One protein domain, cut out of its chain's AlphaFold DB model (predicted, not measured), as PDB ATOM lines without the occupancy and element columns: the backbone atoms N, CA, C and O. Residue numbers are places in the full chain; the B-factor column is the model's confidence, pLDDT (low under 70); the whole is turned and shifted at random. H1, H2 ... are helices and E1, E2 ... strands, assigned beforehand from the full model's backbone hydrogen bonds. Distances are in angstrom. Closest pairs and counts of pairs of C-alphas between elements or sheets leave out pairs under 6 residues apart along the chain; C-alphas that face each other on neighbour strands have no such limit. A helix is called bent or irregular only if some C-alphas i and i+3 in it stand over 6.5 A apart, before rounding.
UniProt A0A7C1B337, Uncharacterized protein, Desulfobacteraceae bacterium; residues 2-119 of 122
ATOM      1  N   GLU A   2     -21.396 120.716  53.048       91.88
ATOM      2  CA  GLU A   2     -22.061 120.041  54.174       91.88
ATOM      3  C   GLU A   2     -23.003 118.926  53.720       91.88
ATOM      4  O   GLU A   2     -22.826 117.795  54.158       91.88
ATOM      5  N   ILE A   3     -23.884 119.198  52.749       91.50
ATOM      6  CA  ILE A   3     -24.802 118.194  52.184       91.50
ATOM      7  C   ILE A   3     -24.030 116.963  51.672       91.50
ATOM      8  O   ILE A   3     -24.367 115.832  52.011       91.50
ATOM      9  N   ALA A   4     -22.938 117.167  50.926       93.38
ATOM     10  CA  ALA A   4     -22.115 116.073  50.399       93.38
ATOM     11  C   ALA A   4     -21.469 115.229  51.514       93.38
ATOM     12  O   ALA A   4     -21.376 114.009  51.397       93.38
ATOM     13  N   ASN A   5     -21.027 115.867  52.602       95.00
ATOM     14  CA  ASN A   5     -20.470 115.163  53.756       95.00
ATOM     15  C   ASN A   5     -21.552 114.433  54.564       95.00
ATOM     16  O   ASN A   5     -21.298 113.317  55.007       95.00
ATOM     17  N   GLY A   6     -22.744 115.016  54.707       94.62
ATOM     18  CA  GLY A   6     -23.893 114.350  55.322       94.62
ATOM     19  C   GLY A   6     -24.278 113.087  54.553       94.62
ATOM     20  O   GLY A   6     -24.357 112.010  55.136       94.62
ATOM     21  N   MET A   7     -24.384 113.177  53.223       94.19
ATOM     22  CA  MET A   7     -24.622 112.001  52.379       94.19
ATOM     23  C   MET A   7     -23.524 110.946  52.529       94.19
ATOM     24  O   MET A   7     -23.828 109.766  52.676       94.19
ATOM     25  N   LEU A   8     -22.251 111.359  52.536       95.81
ATOM     26  CA  LEU A   8     -21.126 110.445  52.728       95.81
ATOM     27  C   LEU A   8     -21.229 109.693  54.065       95.81
ATOM     28  O   LEU A   8     -20.958 108.500  54.111       95.81
ATOM     29  N   GLN A   9     -21.637 110.357  55.147       94.69
ATOM     30  CA  GLN A   9     -21.789 109.721  56.459       94.69
ATOM     31  C   GLN A   9     -22.924 108.692  56.502       94.69
ATOM     32  O   GLN A   9     -22.802 107.696  57.210       94.69
ATOM     33  N   CYS A  10     -23.973 108.881  55.700       94.38
ATOM     34  CA  CYS A  10     -25.068 107.920  55.562       94.38
ATOM     35  C   CYS A  10     -24.693 106.673  54.741       94.38
ATOM     36  O   CYS A  10     -25.446 105.700  54.734       94.38
ATOM     37  N   LEU A  11     -23.555 106.675  54.035       95.38
ATOM     38  CA  LEU A  11     -23.133 105.529  53.233       95.38
ATOM     39  C   LEU A  11     -22.521 104.412  54.097       95.38
ATOM     40  O   LEU A  11     -21.677 104.683  54.969       95.38
ATOM     41  N   PRO A  12     -22.823 103.135  53.783       94.44
ATOM     42  CA  PRO A  12     -22.125 101.998  54.370       94.44
ATOM     43  C   PRO A  12     -20.609 102.126  54.196       94.44
ATOM     44  O   PRO A  12     -20.128 102.597  53.164       94.44
ATOM     45  N   ALA A  13     -19.838 101.670  55.185       94.25
ATOM     46  CA  ALA A  13     -18.374 101.719  55.118       94.25
ATOM     47  C   ALA A  13     -17.825 100.995  53.872       94.25
ATOM     48  O   ALA A  13     -16.901 101.493  53.233       94.25
ATOM     49  N   SER A  14     -18.462  99.893  53.458       94.25
ATOM     50  CA  SER A  14     -18.115  99.140  52.243       94.25
ATOM     51  C   SER A  14     -18.183  99.966  50.952       94.25
ATOM     52  O   SER A  14     -17.465  99.675  50.000       94.25
ATOM     53  N   HIS A  15     -18.989 101.030  50.925       96.12
ATOM     54  CA  HIS A  15     -19.162 101.908  49.763       96.12
ATOM     55  C   HIS A  15     -18.261 103.149  49.807       96.12
ATOM     56  O   HIS A  15     -18.270 103.975  48.894       96.12
ATOM     57  N   ARG A  16     -17.450 103.281  50.862       96.31
ATOM     58  CA  ARG A  16     -16.525 104.400  51.083       96.31
ATOM     59  C   ARG A  16     -15.057 103.997  50.966       96.31
ATOM     60  O   ARG A  16     -14.190 104.781  51.344       96.31
ATOM     61  N   ILE A  17     -14.774 102.801  50.458       96.81
ATOM     62  CA  ILE A  17     -13.413 102.280  50.318       96.81
ATOM     63  C   ILE A  17     -12.699 103.022  49.185       96.81
ATOM     64  O   ILE A  17     -13.171 103.057  48.053       96.81
ATOM     65  N   THR A  18     -11.563 103.627  49.498       96.38
ATOM     66  CA  THR A  18     -10.673 104.290  48.535       96.38
ATOM     67  C   THR A  18      -9.761 103.272  47.840       96.38
ATOM     68  O   THR A  18      -9.611 102.160  48.344       96.38
ATOM     69  N   PRO A  19      -9.083 103.623  46.729       94.56
ATOM     70  CA  PRO A  19      -8.158 102.704  46.063       94.56
ATOM     71  C   PRO A  19      -7.009 102.240  46.970       94.56
ATOM     72  O   PRO A  19      -6.526 101.125  46.830       94.56
ATOM     73  N   ALA A  20      -6.612 103.071  47.940       95.06
ATOM     74  CA  ALA A  20      -5.604 102.742  48.948       95.06
ATOM     75  C   ALA A  20      -6.136 101.857  50.099       95.06
ATOM     76  O   ALA A  20      -5.424 101.624  51.071       95.06
ATOM     77  N   GLY A  21      -7.398 101.414  50.048       94.06
ATOM     78  CA  GLY A  21      -8.025 100.561  51.065       94.06
ATOM     79  C   GLY A  21      -8.590 101.297  52.287       94.06
ATOM     80  O   GLY A  21      -9.283 100.690  53.098       94.06
ATOM     81  N   GLY A  22      -8.358 102.606  52.428       95.38
ATOM     82  CA  GLY A  22      -8.909 103.410  53.527       95.38
ATOM     83  C   GLY A  22     -10.375 103.815  53.323       95.38
ATOM     84  O   GLY A  22     -10.886 103.767  52.205       95.38
ATOM     85  N   ILE A  23     -11.035 104.288  54.387       96.44
ATOM     86  CA  ILE A  23     -12.408 104.822  54.338       96.44
ATOM     87  C   ILE A  23     -12.395 106.326  54.053       96.44
ATOM     88  O   ILE A  23     -11.752 107.108  54.756       96.44
ATOM     89  N   LYS A  24     -13.151 106.761  53.043       95.94
ATOM     90  CA  LYS A  24     -13.340 108.180  52.734       95.94
ATOM     91  C   LYS A  24     -14.171 108.863  53.823       95.94
ATOM     92  O   LYS A  24     -15.338 108.533  54.025       95.94
ATOM     93  N   GLN A  25     -13.573 109.865  54.471       94.12
ATOM     94  CA  GLN A  25     -14.191 110.597  55.587       94.12
ATOM     95  C   GLN A  25     -14.788 111.954  55.202       94.12
ATOM     96  O   GLN A  25     -15.657 112.460  55.906       94.12
ATOM     97  N   LYS A  26     -14.310 112.577  54.117       94.69
ATOM     98  CA  LYS A  26     -14.787 113.892  53.662       94.69
ATOM     99  C   LYS A  26     -14.837 113.966  52.140       94.69
ATOM    100  O   LYS A  26     -13.887 113.570  51.463       94.69
ATOM    101  N   ALA A  27     -15.915 114.534  51.614       93.25
ATOM    102  CA  ALA A  27     -15.981 115.040  50.254       93.25
ATOM    103  C   ALA A  27     -15.205 116.363  50.181       93.25
ATOM    104  O   ALA A  27     -15.312 117.216  51.067       93.25
ATOM    105  N   ARG A  28     -14.404 116.542  49.132       89.62
ATOM    106  CA  ARG A  28     -13.632 117.767  48.891       89.62
ATOM    107  C   ARG A  28     -13.791 118.158  47.434       89.62
ATOM    108  O   ARG A  28     -13.675 117.291  46.570       89.62
ATOM    109  N   LYS A  29     -14.036 119.443  47.171       83.25
ATOM    110  CA  LYS A  29     -13.945 119.962  45.805       83.25
ATOM    111  C   LYS A  29     -12.504 119.809  45.294       83.25
ATOM    112  O   LYS A  29     -11.574 119.868  46.110       83.25
ATOM    113  N   PRO A  30     -12.307 119.608  43.981       71.75
ATOM    114  CA  PRO A  30     -10.983 119.659  43.379       71.75
ATOM    115  C   PRO A  30     -10.289 120.972  43.753       71.75
ATOM    116  O   PRO A  30     -10.917 122.032  43.779       71.75
ATOM    117  N   ASN A  31      -8.997 120.913  44.068       71.38
ATOM    118  CA  ASN A  31      -8.231 122.125  44.323       71.38
ATOM    119  C   ASN A  31      -7.825 122.737  42.975       71.38
ATOM    120  O   ASN A  31      -6.916 122.231  42.320       71.38
ATOM    121  N   ILE A  32      -8.488 123.826  42.592       65.56
ATOM    122  CA  ILE A  32      -8.263 124.531  41.322       65.56
ATOM    123  C   ILE A  32      -6.805 125.003  41.191       65.56
ATOM    124  O   ILE A  32      -6.248 124.950  40.100       65.56
ATOM    125  N   TYR A  33      -6.136 125.380  42.287       63.62
ATOM    126  CA  TYR A  33      -4.717 125.755  42.251       63.62
ATOM    127  C   TYR A  33      -3.813 124.562  41.942       63.62
ATOM    128  O   TYR A  33      -2.862 124.703  41.183       63.62
ATOM    129  N   LYS A  34      -4.128 123.370  42.469       63.16
ATOM    130  CA  LYS A  34      -3.426 122.143  42.058       63.16
ATOM    131  C   LYS A  34      -3.688 121.823  40.588       63.16
ATOM    132  O   LYS A  34      -2.753 121.426  39.907       63.16
ATOM    133  N   LEU A  35      -4.916 122.028  40.103       64.56
ATOM    134  CA  LEU A  35      -5.245 121.834  38.689       64.56
ATOM    135  C   LEU A  35      -4.425 122.780  37.796       64.56
ATOM    136  O   LEU A  35      -3.791 122.317  36.862       64.56
ATOM    137  N   LYS A  36      -4.333 124.069  38.157       65.38
ATOM    138  CA  LYS A  36      -3.530 125.080  37.442       65.38
ATOM    139  C   LYS A  36      -2.037 124.757  37.381       65.38
ATOM    140  O   LYS A  36      -1.380 125.185  36.445       65.38
ATOM    141  N   ILE A  37      -1.499 124.056  38.378       67.19
ATOM    142  CA  ILE A  37      -0.083 123.655  38.404       67.19
ATOM    143  C   ILE A  37       0.158 122.427  37.515       67.19
ATOM    144  O   ILE A  37       1.201 122.341  36.879       67.19
ATOM    145  N   VAL A  38      -0.784 121.478  37.490       62.94
ATOM    146  CA  VAL A  38      -0.656 120.217  36.740       62.94
ATOM    147  C   VAL A  38      -0.996 120.394  35.257       62.94
ATOM    148  O   VAL A  38      -0.290 119.848  34.417       62.94
ATOM    149  N   ASP A  39      -2.033 121.172  34.939       62.09
ATOM    150  CA  ASP A  39      -2.416 121.536  33.573       62.09
ATOM    151  C   ASP A  39      -2.997 122.966  33.540       62.09
ATOM    152  O   ASP A  39      -4.200 123.186  33.740       62.09
ATOM    153  N   PRO A  40      -2.143 123.980  33.309       59.97
ATOM    154  CA  PRO A  40      -2.576 125.371  33.225       59.97
ATOM    155  C   PRO A  40      -3.584 125.618  32.094       59.97
ATOM    156  O   PRO A  40      -4.400 126.534  32.200       59.97
ATOM    157  N   SER A  41      -3.532 124.827  31.017       61.56
ATOM    158  CA  SER A  41      -4.337 125.056  29.818       61.56
ATOM    159  C   SER A  41      -5.809 124.683  30.023       61.56
ATOM    160  O   SER A  41      -6.686 125.428  29.580       61.56
ATOM    161  N   GLU A  42      -6.097 123.621  30.788       59.06
ATOM    162  CA  GLU A  42      -7.469 123.258  31.174       59.06
ATOM    163  C   GLU A  42      -8.061 124.200  32.236       59.06
ATOM    164  O   GLU A  42      -9.228 124.594  32.162       59.06
ATOM    165  N   ALA A  43      -7.270 124.584  33.241       59.41
ATOM    166  CA  ALA A  43      -7.784 125.259  34.434       59.41
ATOM    167  C   ALA A  43      -8.041 126.768  34.263       59.41
ATOM    168  O   ALA A  43      -8.726 127.370  35.090       59.41
ATOM    169  N   ILE A  44      -7.453 127.407  33.248       54.53
ATOM    170  CA  ILE A  44      -7.542 128.864  33.049       54.53
ATOM    171  C   ILE A  44      -8.740 129.254  32.172       54.53
ATOM    172  O   ILE A  44      -9.210 130.388  32.261       54.53
ATOM    173  N   ASN A  45      -9.270 128.335  31.358       63.25
ATOM    174  CA  ASN A  45     -10.271 128.691  30.352       63.25
ATOM    175  C   ASN A  45     -11.662 128.082  30.573       63.25
ATOM    176  O   ASN A  45     -12.616 128.559  29.968       63.25
ATOM    177  N   SER A  46     -11.822 127.085  31.451       69.69
ATOM    178  CA  SER A  46     -13.123 126.429  31.672       69.69
ATOM    179  C   SER A  46     -14.231 127.396  32.109       69.69
ATOM    180  O   SER A  46     -15.349 127.315  31.602       69.69
ATOM    181  N   GLU A  47     -13.903 128.384  32.946       73.88
ATOM    182  CA  GLU A  47     -14.826 129.444  33.387       73.88
ATOM    183  C   GLU A  47     -15.314 130.335  32.229       73.88
ATOM    184  O   GLU A  47     -16.415 130.885  32.273       73.88
ATOM    185  N   ASN A  48     -14.521 130.459  31.161       82.56
ATOM    186  CA  ASN A  48     -14.849 131.280  29.998       82.56
ATOM    187  C   ASN A  48     -15.503 130.483  28.863       82.56
ATOM    188  O   ASN A  48     -16.127 131.102  27.999       82.56
ATOM    189  N   ILE A  49     -15.405 129.144  28.858       85.56
ATOM    190  CA  ILE A  49     -15.973 128.287  27.802       85.56
ATOM    191  C   ILE A  49     -17.466 128.553  27.646       85.56
ATOM    192  O   ILE A  49     -17.928 128.767  26.529       85.56
ATOM    193  N   GLU A  50     -18.227 128.593  28.740       87.81
ATOM    194  CA  GLU A  50     -19.674 128.803  28.652       87.81
ATOM    195  C   GLU A  50     -20.020 130.172  28.051       87.81
ATOM    196  O   GLU A  50     -20.880 130.279  27.171       87.81
ATOM    197  N   LYS A  51     -19.326 131.225  28.494       88.88
ATOM    198  CA  LYS A  51     -19.517 132.582  27.974       88.88
ATOM    199  C   LYS A  51     -19.147 132.654  26.491       88.88
ATOM    200  O   LYS A  51     -19.924 133.179  25.697       88.88
ATOM    201  N   ALA A  52     -17.998 132.102  26.105       89.81
ATOM    202  CA  ALA A  52     -17.547 132.058  24.718       89.81
ATOM    203  C   ALA A  52     -18.524 131.263  23.836       89.81
ATOM    204  O   ALA A  52     -18.919 131.733  22.770       89.81
ATOM    205  N   PHE A  53     -18.991 130.108  24.312       90.94
ATOM    206  CA  PHE A  53     -19.978 129.275  23.632       90.94
ATOM    207  C   PHE A  53     -21.260 130.063  23.326       90.94
ATOM    208  O   PHE A  53     -21.678 130.136  22.172       90.94
ATOM    209  N   LYS A  54     -21.836 130.741  24.328       90.94
ATOM    210  CA  LYS A  54     -23.036 131.585  24.164       90.94
ATOM    211  C   LYS A  54     -22.789 132.791  23.239       90.94
ATOM    212  O   LYS A  54     -23.667 133.195  22.469       90.94
ATOM    213  N   ASN A  55     -21.582 133.353  23.270       92.31
ATOM    214  CA  ASN A  55     -21.211 134.506  22.450       92.31
ATOM    215  C   ASN A  55     -20.996 134.155  20.973       92.31
ATOM    216  O   ASN A  55     -21.354 134.960  20.113       92.31
ATOM    217  N   HIS A  56     -20.488 132.963  20.656       92.81
ATOM    218  CA  HIS A  56     -20.094 132.601  19.290       92.81
ATOM    219  C   HIS A  56     -21.026 131.597  18.598       92.81
ATOM    220  O   HIS A  56     -21.061 131.566  17.370       92.81
ATOM    221  N   LEU A  57     -21.824 130.826  19.343       94.00
ATOM    222  CA  LEU A  57     -22.728 129.812  18.791       94.00
ATOM    223  C   LEU A  57     -24.194 130.126  19.090       94.00
ATOM    224  O   LEU A  57     -24.530 130.732  20.109       94.00
ATOM    225  N   GLN A  58     -25.082 129.717  18.187       95.06
ATOM    226  CA  GLN A  58     -26.506 129.667  18.487       95.06
ATOM    227  C   GLN A  58     -26.733 128.473  19.410       95.06
ATOM    228  O   GLN A  58     -26.496 127.334  19.014       95.06
ATOM    229  N   VAL A  59     -27.169 128.715  20.643       95.06
ATOM    230  CA  VAL A  59     -27.426 127.638  21.603       95.06
ATOM    231  C   VAL A  59     -28.679 126.876  21.170       95.06
ATOM    232  O   VAL A  59     -29.779 127.416  21.234       95.06
ATOM    233  N   ILE A  60     -28.505 125.635  20.715       96.69
ATOM    234  CA  ILE A  60     -29.602 124.723  20.349       96.69
ATOM    235  C   ILE A  60     -30.076 123.972  21.592       96.69
ATOM    236  O   ILE A  60     -31.271 123.802  21.811       96.69
ATOM    237  N   GLN A  61     -29.129 123.539  22.424       96.62
ATOM    238  CA  GLN A  61     -29.411 122.856  23.677       96.62
ATOM    239  C   GLN A  61     -28.405 123.286  24.738       96.62
ATOM    240  O   GLN A  61     -27.217 123.426  24.456       96.62
ATOM    241  N   TYR A  62     -28.889 123.455  25.963       94.81
ATOM    242  CA  TYR A  62     -28.068 123.654  27.147       94.81
ATOM    243  C   TYR A  62     -28.718 122.903  28.309       94.81
ATOM    244  O   TYR A  62     -29.842 123.210  28.703       94.81
ATOM    245  N   THR A  63     -28.016 121.907  28.834       95.19
ATOM    246  CA  THR A  63     -28.497 121.013  29.887       95.19
ATOM    247  C   THR A  63     -27.475 120.997  31.022       95.19
ATOM    248  O   THR A  63     -26.419 120.380  30.871       95.19
ATOM    249  N   PRO A  64     -27.759 121.631  32.170       93.62
ATOM    250  CA  PRO A  64     -26.981 121.423  33.388       93.62
ATOM    251  C   PRO A  64     -27.020 119.940  33.790       93.62
ATOM    252  O   PRO A  64     -28.098 119.343  33.830       93.62
ATOM    253  N   THR A  65     -25.869 119.326  34.071       94.19
ATOM    254  CA  THR A  65     -25.772 117.877  34.353       94.19
ATOM    255  C   THR A  65     -25.449 117.536  35.810       94.19
ATOM    256  O   THR A  65     -25.447 116.359  36.166       94.19
ATOM    257  N   GLY A  66     -25.236 118.539  36.659       94.38
ATOM    258  CA  GLY A  66     -24.931 118.405  38.079       94.38
ATOM    259  C   GLY A  66     -23.435 118.331  38.355       94.38
ATOM    260  O   GLY A  66     -22.638 119.081  37.788       94.38
ATOM    261  N   GLY A  67     -23.052 117.454  39.281       93.38
ATOM    262  CA  GLY A  67     -21.666 117.262  39.706       93.38
ATOM    263  C   GLY A  67     -21.211 118.164  40.851       93.38
ATOM    264  O   GLY A  67     -20.193 117.858  41.472       93.38
ATOM    265  N   THR A  68     -21.969 119.201  41.207       93.44
ATOM    266  CA  THR A  68     -21.658 120.089  42.339       93.44
ATOM    267  C   THR A  68     -21.557 119.333  43.666       93.44
ATOM    268  O   THR A  68     -20.752 119.692  44.535       93.44
ATOM    269  N   LEU A  69     -22.336 118.261  43.824       94.81
ATOM    270  CA  LEU A  69     -22.324 117.393  44.992       94.81
ATOM    271  C   LEU A  69     -21.716 116.024  44.683       94.81
ATOM    272  O   LEU A  69     -20.851 115.554  45.430       94.81
ATOM    273  N   LEU A  70     -22.136 115.384  43.592       95.94
ATOM    274  CA  LEU A  70     -21.748 114.006  43.304       95.94
ATOM    275  C   LEU A  70     -20.295 113.859  42.872       95.94
ATOM    276  O   LEU A  70     -19.655 112.892  43.278       95.94
ATOM    277  N   SER A  71     -19.735 114.814  42.126       94.38
ATOM    278  CA  SER A  71     -18.324 114.756  41.720       94.38
ATOM    279  C   SER A  71     -17.378 114.701  42.928       94.38
ATOM    280  O   SER A  71     -16.621 113.729  43.062       94.38
ATOM    281  N   PRO A  72     -17.441 115.642  43.897       94.19
ATOM    282  CA  PRO A  72     -16.585 115.569  45.077       94.19
ATOM    283  C   PRO A  72     -16.937 114.405  46.015       94.19
ATOM    284  O   PRO A  72     -16.043 113.882  46.694       94.19
ATOM    285  N   LEU A  73     -18.205 113.975  46.073       96.06
ATOM    286  CA  LEU A  73     -18.640 112.836  46.891       96.06
ATOM    287  C   LEU A  73     -18.089 111.514  46.350       96.06
ATOM    288  O   LEU A  73     -17.483 110.763  47.112       96.06
ATOM    289  N   LEU A  74     -18.220 111.256  45.049       96.00
ATOM    290  CA  LEU A  74     -17.850 109.991  44.411       96.00
ATOM    291  C   LEU A  74     -16.371 109.903  44.027       96.00
ATOM    292  O   LEU A  74     -15.878 108.810  43.743       96.00
ATOM    293  N   ASN A  75     -15.632 111.017  44.067       94.25
ATOM    294  CA  ASN A  75     -14.189 111.028  43.834       94.25
ATOM    295  C   ASN A  75     -13.485 109.930  44.661       94.25
ATOM    296  O   ASN A  75     -13.641 109.885  45.884       94.25
ATOM    297  N   GLN A  76     -12.734 109.050  43.992       94.88
ATOM    298  CA  GLN A  76     -12.045 107.890  44.579       94.88
ATOM    299  C   GLN A  76     -12.933 106.814  45.230       94.88
ATOM    300  O   GLN A  76     -12.396 105.921  45.869       94.88
ATOM    301  N   ILE A  77     -14.258 106.852  45.093       96.44
ATOM    302  CA  ILE A  77     -15.135 105.791  45.628       96.44
ATOM    303  C   ILE A  77     -16.234 105.343  44.655       96.44
ATOM    304  O   ILE A  77     -16.967 104.412  44.971       96.44
ATOM    305  N   ALA A  78     -16.348 105.962  43.472       96.00
ATOM    306  CA  ALA A  78     -17.372 105.651  42.467       96.00
ATOM    307  C   ALA A  78     -17.415 104.159  42.087       96.00
ATOM    308  O   ALA A  78     -18.490 103.584  41.942       96.00
ATOM    309  N   PHE A  79     -16.250 103.509  42.016       94.81
ATOM    310  CA  PHE A  79     -16.119 102.089  41.674       94.81
ATOM    311  C   PHE A  79     -16.774 101.137  42.689       94.81
ATOM    312  O   PHE A  79     -16.930  99.953  42.405       94.81
ATOM    313  N   ASN A  80     -17.146 101.607  43.885       96.19
ATOM    314  CA  ASN A  80     -17.841 100.769  44.860       96.19
ATOM    315  C   ASN A  80     -19.329 100.583  44.545       96.19
ATOM    316  O   ASN A  80     -19.934  99.669  45.089       96.19
ATOM    317  N   PHE A  81     -19.919 101.424  43.691       96.19
ATOM    318  CA  PHE A  81     -21.372 101.472  43.503       96.19
ATOM    319  C   PHE A  81     -21.891 100.575  42.374       96.19
ATOM    320  O   PHE A  81     -23.096 100.373  42.283       96.19
ATOM    321  N   ASP A  82     -21.009 100.014  41.546       91.19
ATOM    322  CA  ASP A  82     -21.388  99.109  40.448       91.19
ATOM    323  C   ASP A  82     -21.251  97.618  40.817       91.19
ATOM    324  O   ASP A  82     -21.508  96.724  40.020       91.19
ATOM    325  N   LYS A  83     -20.839  97.324  42.056       90.25
ATOM    326  CA  LYS A  83     -20.520  95.956  42.496       90.25
ATOM    327  C   LYS A  83     -21.753  95.118  42.826       90.25
ATOM    328  O   LYS A  83     -21.703  93.897  42.729       90.25
ATOM    329  N   ASP A  84     -22.841  95.755  43.250       92.50
ATOM    330  CA  ASP A  84     -24.059  95.073  43.676       92.50
ATOM    331  C   ASP A  84     -25.317  95.924  43.407       92.50
ATOM    332  O   ASP A  84     -25.274  97.018  42.837       92.50
ATOM    333  N   GLU A  85     -26.492  95.381  43.722       95.00
ATOM    334  CA  GLU A  85     -27.756  96.111  43.567       95.00
ATOM    335  C   GLU A  85     -27.902  97.263  44.573       95.00
ATOM    336  O   GLU A  85     -28.461  98.313  44.240       95.00
ATOM    337  N   THR A  86     -27.369  97.101  45.784       94.19
ATOM    338  CA  THR A  86     -27.424  98.111  46.847       94.19
ATOM    339  C   THR A  86     -26.683  99.378  46.429       94.19
ATOM    340  O   THR A  86     -27.249 100.467  46.498       94.19
ATOM    341  N   GLY A  87     -25.463  99.250  45.910       95.62
ATOM    342  CA  GLY A  87     -24.650 100.330  45.371       95.62
ATOM    343  C   GLY A  87     -25.354 101.052  44.230       95.62
ATOM    344  O   GLY A  87     -25.467 102.279  44.259       95.62
ATOM    345  N   ARG A  88     -25.945 100.312  43.284       96.19
ATOM    346  CA  ARG A  88     -26.718 100.903  42.179       96.19
ATOM    347  C   ARG A  88     -27.927 101.690  42.690       96.19
ATOM    348  O   ARG A  88     -28.189 102.796  42.217       96.19
ATOM    349  N   ARG A  89     -28.649 101.172  43.689       96.50
ATOM    350  CA  ARG A  89     -29.780 101.871  44.332       96.50
ATOM    351  C   ARG A  89     -29.332 103.119  45.095       96.50
ATOM    352  O   ARG A  89     -29.975 104.163  44.963       96.50
ATOM    353  N   LEU A  90     -28.230 103.046  45.841       96.69
ATOM    354  CA  LEU A  90     -27.642 104.190  46.544       96.69
ATOM    355  C   LEU A  90     -27.233 105.285  45.553       96.69
ATOM    356  O   LEU A  90     -27.634 106.436  45.717       96.69
ATOM    357  N   LEU A  91     -26.514 104.924  44.489       96.94
ATOM    358  CA  LEU A  91     -26.092 105.859  43.448       96.94
ATOM    359  C   LEU A  91     -27.293 106.536  42.779       96.94
ATOM    360  O   LEU A  91     -27.346 107.761  42.712       96.94
ATOM    361  N   ASN A  92     -28.296 105.759  42.367       96.69
ATOM    362  CA  ASN A  92     -29.525 106.294  41.782       96.69
ATOM    363  C   ASN A  92     -30.271 107.239  42.734       96.69
ATOM    364  O   ASN A  92     -30.829 108.244  42.296       96.69
ATOM    365  N   THR A  93     -30.276 106.936  44.033       96.69
ATOM    366  CA  THR A  93     -30.894 107.794  45.052       96.69
ATOM    367  C   THR A  93     -30.151 109.122  45.173       96.69
ATOM    368  O   THR A  93     -30.782 110.177  45.130       96.69
ATOM    369  N   MET A  94     -28.817 109.092  45.242       97.12
ATOM    370  CA  MET A  94     -28.017 110.316  45.313       97.12
ATOM    371  C   MET A  94     -28.123 111.157  44.026       97.12
ATOM    372  O   MET A  94     -28.198 112.379  44.114       97.12
ATOM    373  N   ILE A  95     -28.212 110.528  42.845       96.88
ATOM    374  CA  ILE A  95     -28.464 111.218  41.561       96.88
ATOM    375  C   ILE A  95     -29.815 111.931  41.572       96.88
ATOM    376  O   ILE A  95     -29.904 113.083  41.152       96.88
ATOM    377  N   LYS A  96     -30.875 111.265  42.042       97.19
ATOM    378  CA  LYS A  96     -32.199 111.895  42.153       97.19
ATOM    379  C   LYS A  96     -32.156 113.087  43.101       97.19
ATOM    380  O   LYS A  96     -32.675 114.138  42.754       97.19
ATOM    381  N   LEU A  97     -31.493 112.943  44.245       96.50
ATOM    382  CA  LEU A  97     -31.375 114.019  45.220       96.50
ATOM    383  C   LEU A  97     -30.600 115.226  44.670       96.50
ATOM    384  O   LEU A  97     -31.069 116.347  44.822       96.50
ATOM    385  N   GLU A  98     -29.471 115.021  43.980       97.31
ATOM    386  CA  GLU A  98     -28.752 116.123  43.321       97.31
ATOM    387  C   GLU A  98     -29.648 116.828  42.292       97.31
ATOM    388  O   GLU A  98     -29.732 118.053  42.287       97.31
ATOM    389  N   LYS A  99     -30.392 116.066  41.481       96.75
ATOM    390  CA  LYS A  99     -31.332 116.634  40.505       96.75
ATOM    391  C   LYS A  99     -32.448 117.450  41.151       96.75
ATOM    392  O   LYS A  99     -32.789 118.498  40.615       96.75
ATOM    393  N   GLU A 100     -33.028 116.996  42.260       97.44
ATOM    394  CA  GLU A 100     -34.062 117.768  42.960       97.44
ATOM    395  C   GLU A 100     -33.490 119.050  43.577       97.44
ATOM    396  O   GLU A 100     -34.088 120.109  43.403       97.44
ATOM    397  N   LEU A 101     -32.294 118.993  44.179       96.44
ATOM    398  CA  LEU A 101     -31.600 120.179  44.703       96.44
ATOM    399  C   LEU A 101     -31.268 121.200  43.601       96.44
ATOM    400  O   LEU A 101     -31.325 122.408  43.821       96.44
ATOM    401  N   MET A 102     -30.935 120.727  42.399       96.69
ATOM    402  CA  MET A 102     -30.752 121.604  41.240       96.69
ATOM    403  C   MET A 102     -32.070 122.237  40.786       96.69
ATOM    404  O   MET A 102     -32.098 123.413  40.434       96.69
ATOM    405  N   LYS A 103     -33.172 121.475  40.782       96.19
ATOM    406  CA  LYS A 103     -34.489 121.967  40.347       96.19
ATOM    407  C   LYS A 103     -35.055 123.044  41.269       96.19
ATOM    408  O   LYS A 103     -35.665 123.981  40.766       96.19
ATOM    409  N   CYS A 104     -34.878 122.919  42.586       95.81
ATOM    410  CA  CYS A 104     -35.311 123.949  43.537       95.81
ATOM    411  C   CYS A 104     -34.349 125.147  43.620       95.81
ATOM    412  O   CYS A 104     -34.705 126.158  44.219       95.81
ATOM    413  N   GLY A 105     -33.168 125.064  42.996       94.62
ATOM    414  CA  GLY A 105     -32.172 126.138  42.987       94.62
ATOM    415  C   GLY A 105     -31.252 126.169  44.210       94.62
ATOM    416  O   GLY A 105     -30.461 127.101  44.336       94.62
ATOM    417  N   ASP A 106     -31.306 125.155  45.081       95.12
ATOM    418  CA  ASP A 106     -30.435 125.054  46.262       95.12
ATOM    419  C   ASP A 106     -28.963 124.858  45.877       95.12
ATOM    420  O   ASP A 106     -28.051 125.276  46.597       95.12
ATOM    421  N   ILE A 107     -28.715 124.208  44.735       94.62
ATOM    422  CA  ILE A 107     -27.382 124.066  44.145       94.62
ATOM    423  C   ILE A 107     -27.408 124.369  42.646       94.62
ATOM    424  O   ILE A 107     -28.402 124.148  41.958       94.62
ATOM    425  N   GLY A 108     -26.271 124.844  42.134       92.81
ATOM    426  CA  GLY A 108     -26.030 124.976  40.701       92.81
ATOM    427  C   GLY A 108     -25.549 123.672  40.057       92.81
ATOM    428  O   GLY A 108     -25.801 122.572  40.547       92.81
ATOM    429  N   SER A 109     -24.826 123.819  38.952       92.62
ATOM    430  CA  SER A 109     -24.257 122.714  38.187       92.62
ATOM    431  C   SER A 109     -22.801 123.019  37.867       92.62
ATOM    432  O   SER A 109     -22.519 124.039  37.244       92.62
ATOM    433  N   ASP A 110     -21.885 122.143  38.279       90.56
ATOM    434  CA  ASP A 110     -20.454 122.283  37.970       90.56
ATOM    435  C   ASP A 110     -20.150 121.774  36.542       90.56
ATOM    436  O   ASP A 110     -19.130 122.133  35.957       90.56
ATOM    437  N   TYR A 111     -21.048 120.966  35.964       90.81
ATOM    438  CA  TYR A 111     -20.962 120.468  34.590       90.81
ATOM    439  C   TYR A 111     -22.202 120.816  33.770       90.81
ATOM    440  O   TYR A 111     -23.304 120.976  34.295       90.81
ATOM    441  N   MET A 112     -22.042 120.894  32.452       92.00
ATOM    442  CA  MET A 112     -23.153 121.069  31.525       92.00
ATOM    443  C   MET A 112     -22.885 120.329  30.217       92.00
ATOM    444  O   MET A 112     -21.740 120.075  29.849       92.00
ATOM    445  N   PHE A 113     -23.961 119.982  29.523       93.25
ATOM    446  CA  PHE A 113     -23.942 119.518  28.146       93.25
ATOM    447  C   PHE A 113     -24.607 120.578  27.271       93.25
ATOM    448  O   PHE A 113     -25.737 120.981  27.553       93.25
ATOM    449  N   ALA A 114     -23.942 121.010  26.204       94.06
ATOM    450  CA  ALA A 114     -24.514 121.971  25.272       94.06
ATOM    451  C   ALA A 114     -24.265 121.593  23.814       94.06
ATOM    452  O   ALA A 114     -23.220 121.051  23.459       94.06
ATOM    453  N   VAL A 115     -25.238 121.935  22.970       96.06
ATOM    454  CA  VAL A 115     -25.186 121.789  21.513       96.06
ATOM    455  C   VAL A 115     -25.329 123.172  20.897       96.06
ATOM    456  O   VAL A 115     -26.247 123.923  21.236       96.06
ATOM    457  N   GLY A 116     -24.393 123.520  20.016       95.50
ATOM    458  CA  GLY A 116     -24.312 124.829  19.383       95.50
ATOM    459  C   GLY A 116     -24.388 124.716  17.866       95.50
ATOM    460  O   GLY A 116     -23.724 123.872  17.269       95.50
ATOM    461  N   GLY A 117     -25.195 125.573  17.251       94.69
ATOM    462  CA  GLY A 117     -25.249 125.775  15.808       94.69
ATOM    463  C   GLY A 117     -24.427 126.985  15.371       94.69
ATOM    464  O   GLY A 117     -24.085 127.862  16.172       94.69
ATOM    465  N   LYS A 118     -24.138 127.060  14.070       93.12
ATOM    466  CA  LYS A 118     -23.529 128.245  13.460       93.12
ATOM    467  C   LYS A 118     -24.474 129.442  13.619       93.12
ATOM    468  O   LYS A 118     -25.627 129.357  13.212       93.12
ATOM    469  N   LYS A 119     -23.986 130.566  14.157       86.19
ATOM    470  CA  LYS A 119     -24.742 131.828  14.122       86.19
ATOM    471  C   LYS A 119     -24.836 132.313  12.675       86.19
ATOM    472  O   LYS A 119     -23.812 132.504  12.018       86.19
TER     473      LYS A 119
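AT A GLANCE: This is residues 2 to 119 of the 122 residues of an uncharacterized protein of Desulfobacteraceae bacterium (UniProt A0A7C1B337). A loose, open frame has a two-stranded antiparallel ribbon, E1 and E2, at one end of its long axis and H1, H4 and the long H5 toward the other, with H1 packed on the short H4. H2 and the kinked H3 make a side arm, and H3 leads back to the ribbon and straight into E1. The printed part has 118 residues, with order H1 H2 H3 E1 H4 H5 E2; its class is mixed, helices and strands. The whole is loose, with a radius of gyration of the C-alphas of 16.8 A and spans of 51 by 34 by 25 A.

HOW THE PARTS SIT: H1, residues 2 to 10, touches H4, residues 70 to 74; their closest C-alphas, of Ala 4 and Leu 73, are 5.9 A apart. H2, residues 32 to 38, touches residues 42 to 44 of H3, residues 40 to 56, at a steep tilt of 62 degrees, opposite ways; the closest C-alphas, of Lys 36 and Ala 43, are 5.2 A apart. H3 is irregular, with C-alphas 44 and 47 7.3 A apart, and has a kink of 57 degrees near residue 47. E1, residues 57 to 66, bends by 75 degrees at residue 60 and is antiparallel to E2, residues 111 to 118, with N 63 and O 113 at 2.8 A, within hydrogen-bond range. The closest C-alphas of H3 and E2, of Phe 53 and Gly 116, are 7.5 A apart. H4 only just touches residues 94 to 98 of H5, residues 85 to 104, with 3 pairs of C-alphas within 8 A; the closest are Leu 70 and Glu 98, 7.3 A. Every O i to N i+4 pair is within hydrogen-bond range in H1, H2, H4 and H5, and 7 of 13 in H3.

IN THESE COORDINATES: H1 begins at C-alpha 2 (-22.061, 120.041, 54.174). H3 is 23.5 A long, E1 22.5 A, H5 28.8 A and E2 22.7 A, ending at C-alpha 118 (-23.529, 128.245, 13.460).

THE WHOLE: The C-alphas farthest apart, of Ala 13 and Lys 119, are 51.3 A apart. The printed part has no cut, and H1 to H2 is a long link. Residues 32 to 46 have pLDDT under 70.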